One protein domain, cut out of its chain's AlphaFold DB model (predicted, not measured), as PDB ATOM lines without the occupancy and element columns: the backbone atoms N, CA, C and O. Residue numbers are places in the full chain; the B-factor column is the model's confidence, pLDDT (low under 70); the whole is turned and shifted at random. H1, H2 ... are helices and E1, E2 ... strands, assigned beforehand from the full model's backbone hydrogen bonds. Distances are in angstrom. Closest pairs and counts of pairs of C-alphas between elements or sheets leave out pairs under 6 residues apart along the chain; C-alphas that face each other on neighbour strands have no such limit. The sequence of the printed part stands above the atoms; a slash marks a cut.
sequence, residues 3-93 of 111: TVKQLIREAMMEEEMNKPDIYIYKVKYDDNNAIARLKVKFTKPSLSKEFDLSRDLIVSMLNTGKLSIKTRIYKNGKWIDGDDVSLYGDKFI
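Overview. This is residues 3 to 93 of the 111 residues of the protein "DUF3892 domain-containing protein" of Haemophilus haemolyticus (UniProt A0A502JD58). A small, strongly twisted sheet of five strands makes the body, its three-strand part E1, E2 and E3 and its hairpin E4 and E5 splayed widely apart, with the short helix H2 packed beside it and the longer helix H1 as an arm. Residues 3 to 15, of which 4 to 15 belong to H1, stick out from this body and make much of the length. The printed part has 91 residues, with two named helices and six named strands in the order H1 E1 E2 E3 H2 E4 E5 E6; the mixed sheet runs E3 E2 E1 E4 E5, with E1 and E4 parallel and the other neighbours antiparallel. The class is mixed, helices and strands, and the whole is loose and elongated, with a radius of gyration of the C-alphas of 15.6 A and spans of 58 by 33 by 23 A.

Along the chain. In the sheet, E1 is residues 22 to 29, 20.1 A from first to last C-alpha, beginning at C-alpha 22 (24.980, -79.144, 20.709). E2 is residues 35 to 42, 19.8 A, and E3 residues 50 to 54, 13.3 A. E4 is residues 69 to 75, 19.2 A, and E5 residues 78 to 84, 18.7 A. H2 is residues 55 to 63, 12.4 A. H1 is residues 4 to 17, 19.8 A, beginning at C-alpha 4 (-3.955, -89.361, 25.170). E6 is residues 86 to 88, 6.7 A, ending at C-alpha 88 (33.888, -81.098, 4.555).

Arrangement. E1, E2 and E3 form a meander, each strand the antiparallel neighbour of the one before; N 23 and O 41 are 2.9 A apart, and N 40 and O 51 2.9 A. E1 bends by 62 degrees at residue 25. E1 and E4 are parallel, with N 72 and O 24 2.8 A apart. The hairpin E4 and E5 has N 82 and O 71 at 2.8 A. E3, H2 and E4 form a split strand-helix-strand unit, two strands running the same way with E2 and E1 between them, and its crossover is right-handed. H2 is on the sheet at a height of 6.6 A, over none of the strands; the closest C-alphas of E2 and H2, Arg 37 and Arg 55, are 5.3 A apart. E5 runs on into E6 at 44 degrees. E6 pairs with no named strand, but its residues 87 to 88 pair antiparallel with residues 92 to 93. The closest C-alphas of H2 and E6, Leu 62 and Ser 86, are 6.6 A apart. H1 is not on the sheet and is apart from H2. In H1 and H2 every O i to N i+4 pair is within hydrogen-bond range.

Size, cuts and confidence. The two C-alphas farthest apart, Thr 3 and Asp 31, are 58.7 A apart. Without residues 3 to 15 the body spans 35 by 29 by 22 A. The printed part has no cut and no long link. The mean pLDDT of the printed part is 90.1, and residues 14 to 17 are under 70.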
ATOM      1  N   THR A   3      -3.626 -94.251  24.629       94.62
ATOM      2  CA  THR A   3      -4.275 -93.194  25.429       94.62
ATOM      3  C   THR A   3      -3.700 -91.821  25.083       94.62
ATOM      4  O   THR A   3      -2.553 -91.725  24.650       94.62
ATOM      5  N   VAL A   4      -4.446 -90.744  25.347       87.62
ATOM      6  CA  VAL A   4      -3.955 -89.361  25.170       87.62
ATOM      7  C   VAL A   4      -2.648 -89.129  25.943       87.62
ATOM      8  O   VAL A   4      -1.711 -88.544  25.414       87.62
ATOM      9  N   LYS A   5      -2.532 -89.671  27.163       90.62
ATOM     10  CA  LYS A   5      -1.307 -89.586  27.975       90.62
ATOM     11  C   LYS A   5      -0.113 -90.286  27.318       90.62
ATOM     12  O   LYS A   5       1.013 -89.806  27.424       90.62
ATOM     13  N   GLN A   6      -0.354 -91.417  26.659       88.31
ATOM     14  CA  GLN A   6       0.686 -92.166  25.962       88.31
ATOM     15  C   GLN A   6       1.150 -91.428  24.701       88.31
ATOM     16  O   GLN A   6       2.350 -91.317  24.488       88.31
ATOM     17  N   LEU A   7       0.218 -90.832  23.951       87.94
ATOM     18  CA  LEU A   7       0.530 -90.001  22.784       87.94
ATOM     19  C   LEU A   7       1.339 -88.750  23.163       87.94
ATOM     20  O   LEU A   7       2.323 -88.445  22.502       87.94
ATOM     21  N   ILE A   8       0.981 -88.064  24.256       86.38
ATOM     22  CA  ILE A   8       1.738 -86.897  24.746       86.38
ATOM     23  C   ILE A   8       3.159 -87.301  25.155       86.38
ATOM     24  O   ILE A   8       4.114 -86.617  24.807       86.38
ATOM     25  N   ARG A   9       3.323 -88.421  25.869       84.88
ATOM     26  CA  ARG A   9       4.651 -88.902  26.274       84.88
ATOM     27  C   ARG A   9       5.511 -89.291  25.071       84.88
ATOM     28  O   ARG A   9       6.693 -88.977  25.069       84.88
ATOM     29  N   GLU A  10       4.932 -89.971  24.086       84.12
ATOM     30  CA  GLU A  10       5.617 -90.326  22.837       84.12
ATOM     31  C   GLU A  10       6.077 -89.063  22.097       84.12
ATOM     32  O   GLU A  10       7.261 -88.953  21.803       84.12
ATOM     33  N   ALA A  11       5.194 -88.072  21.924       77.12
ATOM     34  CA  ALA A  11       5.532 -86.799  21.287       77.12
ATOM     35  C   ALA A  11       6.626 -86.023  22.042       77.12
ATOM     36  O   ALA A  11       7.559 -85.521  21.426       77.12
ATOM     37  N   MET A  12       6.565 -85.968  23.378       77.69
ATOM     38  CA  MET A  12       7.606 -85.319  24.186       77.69
ATOM     39  C   MET A  12       8.961 -86.030  24.075       77.69
ATOM     40  O   MET A  12       9.990 -85.365  24.003       77.69
ATOM     41  N   MET A  13       8.984 -87.369  24.050       72.44
ATOM     42  CA  MET A  13      10.237 -88.111  23.863       72.44
ATOM     43  C   MET A  13      10.770 -87.994  22.434       72.44
ATOM     44  O   MET A  13      11.980 -87.973  22.252       72.44
ATOM     45  N   GLU A  14       9.896 -87.896  21.433       67.38
ATOM     46  CA  GLU A  14      10.273 -87.665  20.037       67.38
ATOM     47  C   GLU A  14      10.860 -86.258  19.838       67.38
ATOM     48  O   GLU A  14      11.888 -86.113  19.179       67.38
ATOM     49  N   GLU A  15      10.290 -85.233  20.480       66.69
ATOM     50  CA  GLU A  15      10.877 -83.886  20.529       66.69
ATOM     51  C   GLU A  15      12.239 -83.865  21.239       66.69
ATOM     52  O   GLU A  15      13.161 -83.190  20.777       66.69
ATOM     53  N   GLU A  16      12.398 -84.606  22.342       67.31
ATOM     54  CA  GLU A  16      13.694 -84.732  23.022       67.31
ATOM     55  C   GLU A  16      14.721 -85.510  22.187       67.31
ATOM     56  O   GLU A  16      15.884 -85.108  22.150       67.31
ATOM     57  N   MET A  17      14.308 -86.571  21.486       65.19
ATOM     58  CA  MET A  17      15.172 -87.359  20.597       65.19
ATOM     59  C   MET A  17      15.590 -86.603  19.332       65.19
ATOM     60  O   MET A  17      16.689 -86.833  18.835       65.19
ATOM     61  N   ASN A  18      14.742 -85.714  18.809       72.56
ATOM     62  CA  ASN A  18      15.031 -84.935  17.599       72.56
ATOM     63  C   ASN A  18      15.777 -83.624  17.877       72.56
ATOM     64  O   ASN A  18      16.096 -82.879  16.946       72.56
ATOM     65  N   LYS A  19      16.067 -83.312  19.144       84.38
ATOM     66  CA  LYS A  19      16.836 -82.124  19.503       84.38
ATOM     67  C   LYS A  19      18.329 -82.385  19.281       84.38
ATOM     68  O   LYS A  19      18.828 -83.409  19.740       84.38
ATOM     69  N   PRO A  20      19.076 -81.453  18.664       90.94
ATOM     70  CA  PRO A  20      20.516 -81.611  18.528       90.94
ATOM     71  C   PRO A  20      21.198 -81.681  19.898       90.94
ATOM     72  O   PRO A  20      20.731 -81.082  20.871       90.94
ATOM     73  N   ASP A  21      22.337 -82.357  19.981       94.12
ATOM     74  CA  ASP A  21      23.119 -82.468  21.215       94.12
ATOM     75  C   ASP A  21      23.784 -81.134  21.588       94.12
ATOM     76  O   ASP A  21      23.907 -80.776  22.767       94.12
ATOM     77  N   ILE A  22      24.217 -80.385  20.567       95.12
ATOM     78  CA  ILE A  22      24.980 -79.144  20.709       95.12
ATOM     79  C   ILE A  22      24.456 -78.083  19.743       95.12
ATOM     80  O   ILE A  22      24.232 -78.336  18.560       95.12
ATOM     81  N   TYR A  23      24.354 -76.856  20.244       95.44
ATOM     82  CA  TYR A  23      24.151 -75.666  19.429       95.44
ATOM     83  C   TYR A  23      25.407 -74.796  19.384       95.44
ATOM     84  O   TYR A  23      26.022 -74.550  20.424       95.44
ATOM     85  N   ILE A  24      25.734 -74.269  18.203       96.44
ATOM     86  CA  ILE A  24      26.754 -73.233  17.989       96.44
ATOM     87  C   ILE A  24      26.059 -71.893  17.722       96.44
ATOM     88  O   ILE A  24      25.201 -71.802  16.845       96.44
ATOM     89  N   TYR A  25      26.448 -70.843  18.450       95.25
ATOM     90  CA  TYR A  25      25.763 -69.540  18.414       95.25
ATOM     91  C   TYR A  25      26.638 -68.407  17.894       95.25
ATOM     92  O   TYR A  25      26.119 -67.435  17.353       95.25
ATOM     93  N   LYS A  26      27.950 -68.481  18.131       95.69
ATOM     94  CA  LYS A  26      28.894 -67.423  17.765       95.69
ATOM     95  C   LYS A  26      30.249 -68.004  17.416       95.69
ATOM     96  O   LYS A  26      30.640 -69.045  17.948       95.69
ATOM     97  N   VAL A  27      30.976 -67.280  16.580       96.88
ATOM     98  CA  VAL A  27      32.315 -67.650  16.118       96.88
ATOM     99  C   VAL A  27      33.296 -66.522  16.405       96.88
ATOM    100  O   VAL A  27      32.960 -65.347  16.281       96.88
ATOM    101  N   LYS A  28      34.518 -66.869  16.783       96.62
ATOM    102  CA  LYS A  28      35.631 -65.932  16.903       96.62
ATOM    103  C   LYS A  28      36.693 -66.325  15.897       96.62
ATOM    104  O   LYS A  28      37.036 -67.505  15.808       96.62
ATOM    105  N   TYR A  29      37.200 -65.337  15.172       95.06
ATOM    106  CA  TYR A  29      38.234 -65.515  14.161       95.06
ATOM    107  C   TYR A  29      39.618 -65.180  14.733       95.06
ATOM    108  O   TYR A  29      39.716 -64.388  15.673       95.06
ATOM    109  N   ASP A  30      40.660 -65.808  14.194       94.12
ATOM    110  CA  ASP A  30      42.056 -65.419  14.413       94.12
ATOM    111  C   ASP A  30      42.495 -64.296  13.453       94.12
ATOM    112  O   ASP A  30      41.710 -63.798  12.640       94.12
ATOM    113  N   ASP A  31      43.770 -63.914  13.540       94.50
ATOM    114  CA  ASP A  31      44.377 -62.864  12.713       94.50
ATOM    115  C   ASP A  31      44.420 -63.226  11.217       94.50
ATOM    116  O   ASP A  31      44.477 -62.340  10.365       94.50
ATOM    117  N   ASN A  32      44.329 -64.517  10.878       92.12
ATOM    118  CA  ASN A  32      44.248 -65.009   9.501       92.12
ATOM    119  C   ASN A  32      42.798 -65.110   9.001       92.12
ATOM    120  O   ASN A  32      42.550 -65.657   7.923       92.12
ATOM    121  N   ASN A  33      41.834 -64.594   9.771       88.50
ATOM    122  CA  ASN A  33      40.406 -64.676   9.492       88.50
ATOM    123  C   ASN A  33      39.896 -66.132   9.377       88.50
ATOM    124  O   ASN A  33      38.904 -66.395   8.693       88.50
ATOM    125  N   ALA A  34      40.541 -67.077  10.070       91.06
ATOM    126  CA  ALA A  34      40.064 -68.445  10.255       91.06
ATOM    127  C   ALA A  34      39.306 -68.570  11.584       91.06
ATOM    128  O   ALA A  34      39.600 -67.858  12.543       91.06
ATOM    129  N   ILE A  35      38.307 -69.457  11.672       94.88
ATOM    130  CA  ILE A  35      37.595 -69.675  12.940       94.88
ATOM    131  C   ILE A  35      38.587 -70.243  13.958       94.88
ATOM    132  O   ILE A  35      39.207 -71.271  13.736       94.88
ATOM    133  N   ALA A  36      38.716 -69.601  15.110       96.69
ATOM    134  CA  ALA A  36      39.574 -70.069  16.192       96.69
ATOM    135  C   ALA A  36      38.752 -70.696  17.320       96.69
ATOM    136  O   ALA A  36      39.141 -71.708  17.913       96.69
ATOM    137  N   ARG A  37      37.608 -70.077  17.643       98.06
ATOM    138  CA  ARG A  37      36.794 -70.438  18.808       98.06
ATOM    139  C   ARG A  37      35.305 -70.303  18.530       98.06
ATOM    140  O   ARG A  37      34.886 -69.496  17.703       98.06
ATOM    141  N   LEU A  38      34.509 -71.087  19.248       97.88
ATOM    142  CA  LEU A  38      33.066 -71.175  19.073       97.88
ATOM    143  C   LEU A  38      32.364 -71.098  20.431       97.88
ATOM    144  O   LEU A  38      32.745 -71.796  21.375       97.88
ATOM    145  N   LYS A  39      31.318 -70.269  20.519       97.31
ATOM    146  CA  LYS A  39      30.381 -70.302  21.649       97.31
ATOM    147  C   LYS A  39      29.343 -71.382  21.407       97.31
ATOM    148  O   LYS A  39      28.602 -71.314  20.420       97.31
ATOM    149  N   VAL A  40      29.280 -72.346  22.319       96.75
ATOM    150  CA  VAL A  40      28.383 -73.497  22.209       96.75
ATOM    151  C   VAL A  40      27.555 -73.704  23.466       96.75
ATOM    152  O   VAL A  40      27.962 -73.328  24.565       96.75
ATOM    153  N   LYS A  41      26.407 -74.358  23.320       95.00
ATOM    154  CA  LYS A  41      25.583 -74.818  24.439       95.00
ATOM    155  C   LYS A  41      25.138 -76.245  24.187       95.00
ATOM    156  O   LYS A  41      24.640 -76.560  23.110       95.00
ATOM    157  N   PHE A  42      25.294 -77.084  25.200       92.88
ATOM    158  CA  PHE A  42      24.781 -78.444  25.176       92.88
ATOM    159  C   PHE A  42      23.299 -78.429  25.534       92.88
ATOM    160  O   PHE A  42      22.848 -77.647  26.377       92.88
ATOM    161  N   THR A  43      22.525 -79.301  24.903       89.94
ATOM    162  CA  THR A  43      21.088 -79.417  25.182       89.94
ATOM    163  C   THR A  43      20.796 -80.262  26.411       89.94
ATOM    164  O   THR A  43      19.735 -80.100  27.017       89.94
ATOM    165  N   LYS A  44      21.769 -81.076  26.838       85.06
ATOM    166  CA  LYS A  44      21.722 -81.813  28.099       85.06
ATOM    167  C   LYS A  44      21.526 -80.843  29.279       85.06
ATOM    168  O   LYS A  44      22.363 -79.956  29.468       85.06
ATOM    169  N   PRO A  45      20.499 -81.030  30.132       76.81
ATOM    170  CA  PRO A  45      20.181 -80.100  31.222       76.81
ATOM    171  C   PRO A  45      21.341 -79.831  32.187       76.81
ATOM    172  O   PRO A  45      21.523 -78.706  32.648       76.81
ATOM    173  N   SER A  46      22.177 -80.844  32.440       79.56
ATOM    174  CA  SER A  46      23.356 -80.735  33.307       79.56
ATOM    175  C   SER A  46      24.469 -79.839  32.740       79.56
ATOM    176  O   SER A  46      25.423 -79.534  33.447       79.56
ATOM    177  N   LEU A  47      24.379 -79.439  31.468       80.81
ATOM    178  CA  LEU A  47      25.367 -78.642  30.736       80.81
ATOM    179  C   LEU A  47      24.716 -77.404  30.092       80.81
ATOM    180  O   LEU A  47      25.063 -76.997  28.988       80.81
ATOM    181  N   SER A  48      23.769 -76.783  30.796       75.12
ATOM    182  CA  SER A  48      22.946 -75.682  30.274       75.12
ATOM    183  C   SER A  48      23.665 -74.331  30.128       75.12
ATOM    184  O   SER A  48      23.074 -73.383  29.591       75.12
ATOM    185  N   LYS A  49      24.919 -74.220  30.584       88.81
ATOM    186  CA  LYS A  49      25.745 -73.017  30.416       88.81
ATOM    187  C   LYS A  49      26.359 -72.939  29.018       88.81
ATOM    188  O   LYS A  49      26.497 -73.943  28.327       88.81
ATOM    189  N   GLU A  50      26.734 -71.729  28.619       92.50
ATOM    190  CA  GLU A  50      27.528 -71.511  27.410       92.50
ATOM    191  C   GLU A  50      28.992 -71.898  27.665       92.50
ATOM    192  O   GLU A  50      29.545 -71.633  28.737       92.50
ATOM    193  N   PHE A  51      29.616 -72.524  26.673       96.06
ATOM    194  CA  PHE A  51      31.024 -72.893  26.666       96.06
ATOM    195  C   PHE A  51      31.741 -72.193  25.523       96.06
ATOM    196  O   PHE A  51      31.173 -71.947  24.461       96.06
ATOM    197  N   ASP A  52      33.016 -71.908  25.748       97.38
ATOM    198  CA  ASP A  52      33.918 -71.359  24.750       97.38
ATOM    199  C   ASP A  52      34.923 -72.443  24.354       97.38
ATOM    200  O   ASP A  52      35.843 -72.747  25.119       97.38
ATOM    201  N   LEU A  53      34.713 -73.061  23.195       97.69
ATOM    202  CA  LEU A  53      35.494 -74.208  22.734       97.69
ATOM    203  C   LEU A  53      36.394 -73.827  21.558       97.69
ATOM    204  O   LEU A  53      36.058 -72.953  20.759       97.69
ATOM    205  N   SER A  54      37.544 -74.492  21.445       98.00
ATOM    206  CA  SER A  54      38.406 -74.358  20.272       98.00
ATOM    207  C   SER A  54      37.764 -75.012  19.049       98.00
ATOM    208  O   SER A  54      37.013 -75.985  19.165       98.00
ATOM    209  N   ARG A  55      38.117 -74.511  17.863       97.00
ATOM    210  CA  ARG A  55      37.758 -75.126  16.582       97.00
ATOM    211  C   ARG A  55      38.114 -76.614  16.533       97.00
ATOM    212  O   ARG A  55      37.262 -77.428  16.192       97.00
ATOM    213  N   ASP A  56      39.337 -76.973  16.910       97.00
ATOM    214  CA  ASP A  56      39.824 -78.356  16.800       97.00
ATOM    215  C   ASP A  56      39.051 -79.330  17.694       97.00
ATOM    216  O   ASP A  56      38.850 -80.490  17.326       97.00
ATOM    217  N   LEU A  57      38.553 -78.860  18.842       97.19
ATOM    218  CA  LEU A  57      37.688 -79.668  19.693       97.19
ATOM    219  C   LEU A  57      36.333 -79.930  19.023       97.19
ATOM    220  O   LEU A  57      35.849 -81.057  19.077       97.19
ATOM    221  N   ILE A  58      35.747 -78.938  18.343       96.75
ATOM    222  CA  ILE A  58      34.507 -79.131  17.571       96.75
ATOM    223  C   ILE A  58      34.730 -80.097  16.403       96.75
ATOM    224  O   ILE A  58      33.930 -81.008  16.215       96.75
ATOM    225  N   VAL A  59      35.838 -79.961  15.665       96.69
ATOM    226  CA  VAL A  59      36.219 -80.918  14.608       96.69
ATOM    227  C   VAL A  59      36.343 -82.333  15.178       96.69
ATOM    228  O   VAL A  59      35.787 -83.275  14.621       96.69
ATOM    229  N   SER A  60      37.010 -82.488  16.323       96.44
ATOM    230  CA  SER A  60      37.149 -83.785  16.994       96.44
ATOM    231  C   SER A  60      35.796 -84.372  17.400       96.44
ATOM    232  O   SER A  60      35.574 -85.564  17.212       96.44
ATOM    233  N   MET A  61      34.876 -83.546  17.915       95.44
ATOM    234  CA  MET A  61      33.514 -83.967  18.257       95.44
ATOM    235  C   MET A  61      32.737 -84.448  17.026       95.44
ATOM    236  O   MET A  61      32.147 -85.525  17.076       95.44
ATOM    237  N   LEU A  62      32.777 -83.699  15.920       94.75
ATOM    238  CA  LEU A  62      32.115 -84.070  14.662       94.75
ATOM    239  C   LEU A  62      32.672 -85.379  14.088       94.75
ATOM    240  O   LEU A  62      31.900 -86.260  13.718       94.75
ATOM    241  N   ASN A  63      33.996 -85.554  14.111       94.75
ATOM    242  CA  ASN A  63      34.660 -86.782  13.662       94.75
ATOM    243  C   ASN A  63      34.259 -88.029  14.465       94.75
ATOM    244  O   ASN A  63      34.419 -89.143  13.977       94.75
ATOM    245  N   THR A  64      33.719 -87.882  15.682       93.62
ATOM    246  CA  THR A  64      33.193 -89.048  16.409       93.62
ATOM    247  C   THR A  64      31.950 -89.648  15.752       93.62
ATOM    248  O   THR A  64      31.660 -90.816  16.001       93.62
ATOM    249  N   GLY A  65      31.186 -88.856  14.986       89.75
ATOM    250  CA  GLY A  65      29.894 -89.250  14.415       89.75
ATOM    251  C   GLY A  65      28.802 -89.544  15.452       89.75
ATOM    252  O   GLY A  65      27.766 -90.101  15.103       89.75
ATOM    253  N   LYS A  66      29.028 -89.216  16.734       91.00
ATOM    254  CA  LYS A  66      28.125 -89.557  17.851       91.00
ATOM    255  C   LYS A  66      27.260 -88.400  18.334       91.00
ATOM    256  O   LYS A  66      26.395 -88.623  19.171       91.00
ATOM    257  N   LEU A  67      27.547 -87.183  17.882       91.94
ATOM    258  CA  LEU A  67      26.885 -85.969  18.338       91.94
ATOM    259  C   LEU A  67      26.324 -85.221  17.139       91.94
ATOM    260  O   LEU A  67      27.032 -84.961  16.166       91.94
ATOM    261  N   SER A  68      25.062 -84.839  17.253       93.38
ATOM    262  CA  SER A  68      24.403 -83.921  16.338       93.38
ATOM    263  C   SER A  68      24.690 -82.481  16.764       93.38
ATOM    264  O   SER A  68      24.509 -82.091  17.922       93.38
ATOM    265  N   ILE A  69      25.176 -81.672  15.825       94.75
ATOM    266  CA  ILE A  69      25.502 -80.267  16.068       94.75
ATOM    267  C   ILE A  69      24.730 -79.422  15.067       94.75
ATOM    268  O   ILE A  69      24.804 -79.668  13.868       94.75
ATOM    269  N   LYS A  70      24.020 -78.402  15.551       94.44
ATOM    270  CA  LYS A  70      23.349 -77.402  14.710       94.44
ATOM    271  C   LYS A  70      23.821 -76.001  15.054       94.44
ATOM    272  O   LYS A  70      24.269 -75.718  16.168       94.44
ATOM    273  N   THR A  71      23.682 -75.082  14.113       95.00
ATOM    274  CA  THR A  71      23.766 -73.654  14.429       95.00
ATOM    275  C   THR A  71      22.475 -73.178  15.101       95.00
ATOM    276  O   THR A  71      21.413 -73.786  14.962       95.00
ATOM    277  N   ARG A  72      22.545 -72.089  15.870       93.12
ATOM    278  CA  ARG A  72      21.372 -71.422  16.445       93.12
ATOM    279  C   ARG A  72      21.452 -69.931  16.161       93.12
ATOM    280  O   ARG A  72      22.448 -69.283  16.477       93.12
ATOM    281  N   ILE A  73      20.390 -69.384  15.581       90.88
ATOM    282  CA  ILE A  73      20.373 -68.030  15.026       90.88
ATOM    283  C   ILE A  73      19.323 -67.196  15.757       90.88
ATOM    284  O   ILE A  73      18.221 -67.669  16.042       90.88
ATOM    285  N   TYR A  74      19.650 -65.942  16.067       88.94
ATOM    286  CA  TYR A  74      18.687 -64.993  16.619       88.94
ATOM    287  C   TYR A  74      18.021 -64.213  15.483       88.94
ATOM    288  O   TYR A  74      18.684 -63.463  14.766       88.94
ATOM    289  N   LYS A  75      16.712 -64.398  15.299       86.69
ATOM    290  CA  LYS A  75      15.930 -63.766  14.229       86.69
ATOM    291  C   LYS A  75      14.575 -63.325  14.767       86.69
ATOM    292  O   LYS A  75      13.887 -64.099  15.427       86.69
ATOM    293  N   ASN A  76      14.173 -62.090  14.468       90.06
ATOM    294  CA  ASN A  76      12.873 -61.526  14.856       90.06
ATOM    295  C   ASN A  76      12.575 -61.666  16.363       90.06
ATOM    296  O   ASN A  76      11.494 -62.099  16.752       90.06
ATOM    297  N   GLY A  77      13.560 -61.364  17.216       90.06
ATOM    298  CA  GLY A  77      13.393 -61.392  18.672       90.06
ATOM    299  C   GLY A  77      13.457 -62.784  19.320       90.06
ATOM    300  O   GLY A  77      13.341 -62.886  20.541       90.06
ATOM    301  N   LYS A  78      13.667 -63.858  18.546       92.25
ATOM    302  CA  LYS A  78      13.700 -65.238  19.054       92.25
ATOM    303  C   LYS A  78      14.885 -66.047  18.526       92.25
ATOM    304  O   LYS A  78      15.370 -65.825  17.420       92.25
ATOM    305  N   TRP A  79      15.326 -67.019  19.324       89.19
ATOM    306  CA  TRP A  79      16.328 -68.007  18.920       89.19
ATOM    307  C   TRP A  79      15.672 -69.152  18.155       89.19
ATOM    308  O   TRP A  79      14.879 -69.900  18.732       89.19
ATOM    309  N   ILE A  80      16.061 -69.331  16.900       90.50
ATOM    310  CA  ILE A  80      15.621 -70.425  16.032       90.50
ATOM    311  C   ILE A  80      16.778 -71.378  15.740       90.50
ATOM    312  O   ILE A  80      17.946 -70.986  15.824       90.50
ATOM    313  N   ASP A  81      16.446 -72.621  15.412       90.88
ATOM    314  CA  ASP A  81      17.429 -73.572  14.902       90.88
ATOM    315  C   ASP A  81      17.887 -73.133  13.515       90.88
ATOM    316  O   ASP A  81      17.087 -72.656  12.706       90.88
ATOM    317  N   GLY A  82      19.192 -73.229  13.290       90.88
ATOM    318  CA  GLY A  82      19.794 -73.106  11.975       90.88
ATOM    319  C   GLY A  82      20.171 -74.479  11.428       90.88
ATOM    320  O   GLY A  82      19.612 -75.510  11.813       90.88
ATOM    321  N   ASP A  83      21.145 -74.470  10.532       91.81
ATOM    322  CA  ASP A  83      21.543 -75.639   9.759       91.81
ATOM    323  C   ASP A  83      22.391 -76.632  10.565       91.81
ATOM    324  O   ASP A  83      23.032 -76.270  11.565       91.81
ATOM    325  N   ASP A  84      22.393 -77.886  10.106       92.44
ATOM    326  CA  ASP A  84      23.260 -78.954  10.608       92.44
ATOM    327  C   ASP A  84      24.721 -78.652  10.312       92.44
ATOM    328  O   ASP A  84      25.076 -78.206   9.229       92.44
ATOM    329  N   VAL A  85      25.579 -78.921  11.286       93.69
ATOM    330  CA  VAL A  85      27.014 -78.699  11.184       93.69
ATOM    331  C   VAL A  85      27.699 -80.032  10.935       93.69
ATOM    332  O   VAL A  85      27.517 -80.997  11.673       93.69
ATOM    333  N   SER A  86      28.520 -80.069   9.896       93.75
ATOM    334  CA  SER A  86      29.253 -81.247   9.444       93.75
ATOM    335  C   SER A  86      30.689 -80.878   9.072       93.75
ATOM    336  O   SER A  86      31.092 -79.714   9.165       93.75
ATOM    337  N   LEU A  87      31.486 -81.875   8.683       92.94
ATOM    338  CA  LEU A  87      32.829 -81.661   8.157       92.94
ATOM    339  C   LEU A  87      32.850 -81.854   6.643       92.94
ATOM    340  O   LEU A  87      32.379 -82.864   6.129       92.94
ATOM    341  N   TYR A  88      33.472 -80.914   5.939       89.81
ATOM    342  CA  TYR A  88      33.888 -81.098   4.555       89.81
ATOM    343  C   TYR A  88      35.359 -81.529   4.504       89.81
ATOM    344  O   TYR A  88      36.234 -80.863   5.071       89.81
ATOM    345  N   GLY A  89      35.628 -82.650   3.826       87.94
ATOM    346  CA  GLY A  89      36.972 -83.230   3.704       87.94
ATOM    347  C   GLY A  89      37.631 -83.515   5.056       87.94
ATOM    348  O   GLY A  89      38.815 -83.227   5.214       87.94
ATOM    349  N   ASP A  90      36.836 -83.953   6.040       87.19
ATOM    350  CA  ASP A  90      37.238 -84.300   7.417       87.19
ATOM    351  C   ASP A  90      37.957 -83.188   8.197       87.19
ATOM    352  O   ASP A  90      38.546 -83.417   9.256       87.19
ATOM    353  N   LYS A  91      37.910 -81.955   7.680       89.00
ATOM    354  CA  LYS A  91      38.702 -80.839   8.197       89.00
ATOM    355  C   LYS A  91      37.889 -79.580   8.420       89.00
ATOM    356  O   LYS A  91      38.086 -78.941   9.449       89.00
ATOM    357  N   PHE A  92      37.053 -79.179   7.468       90.75
ATOM    358  CA  PHE A  92      36.410 -77.863   7.485       90.75
ATOM    359  C   PHE A  92      35.011 -77.943   8.078       90.75
ATOM    360  O   PHE A  92      34.197 -78.729   7.607       90.75
ATOM    361  N   ILE A  93      34.724 -77.124   9.091       92.12
ATOM    362  CA  ILE A  93      33.406 -77.078   9.728       92.12
ATOM    363  C   ILE A  93      32.440 -76.356   8.791       92.12
ATOM    364  O   ILE A  93      32.675 -75.199   8.447       92.12
TER     365      ILE A  93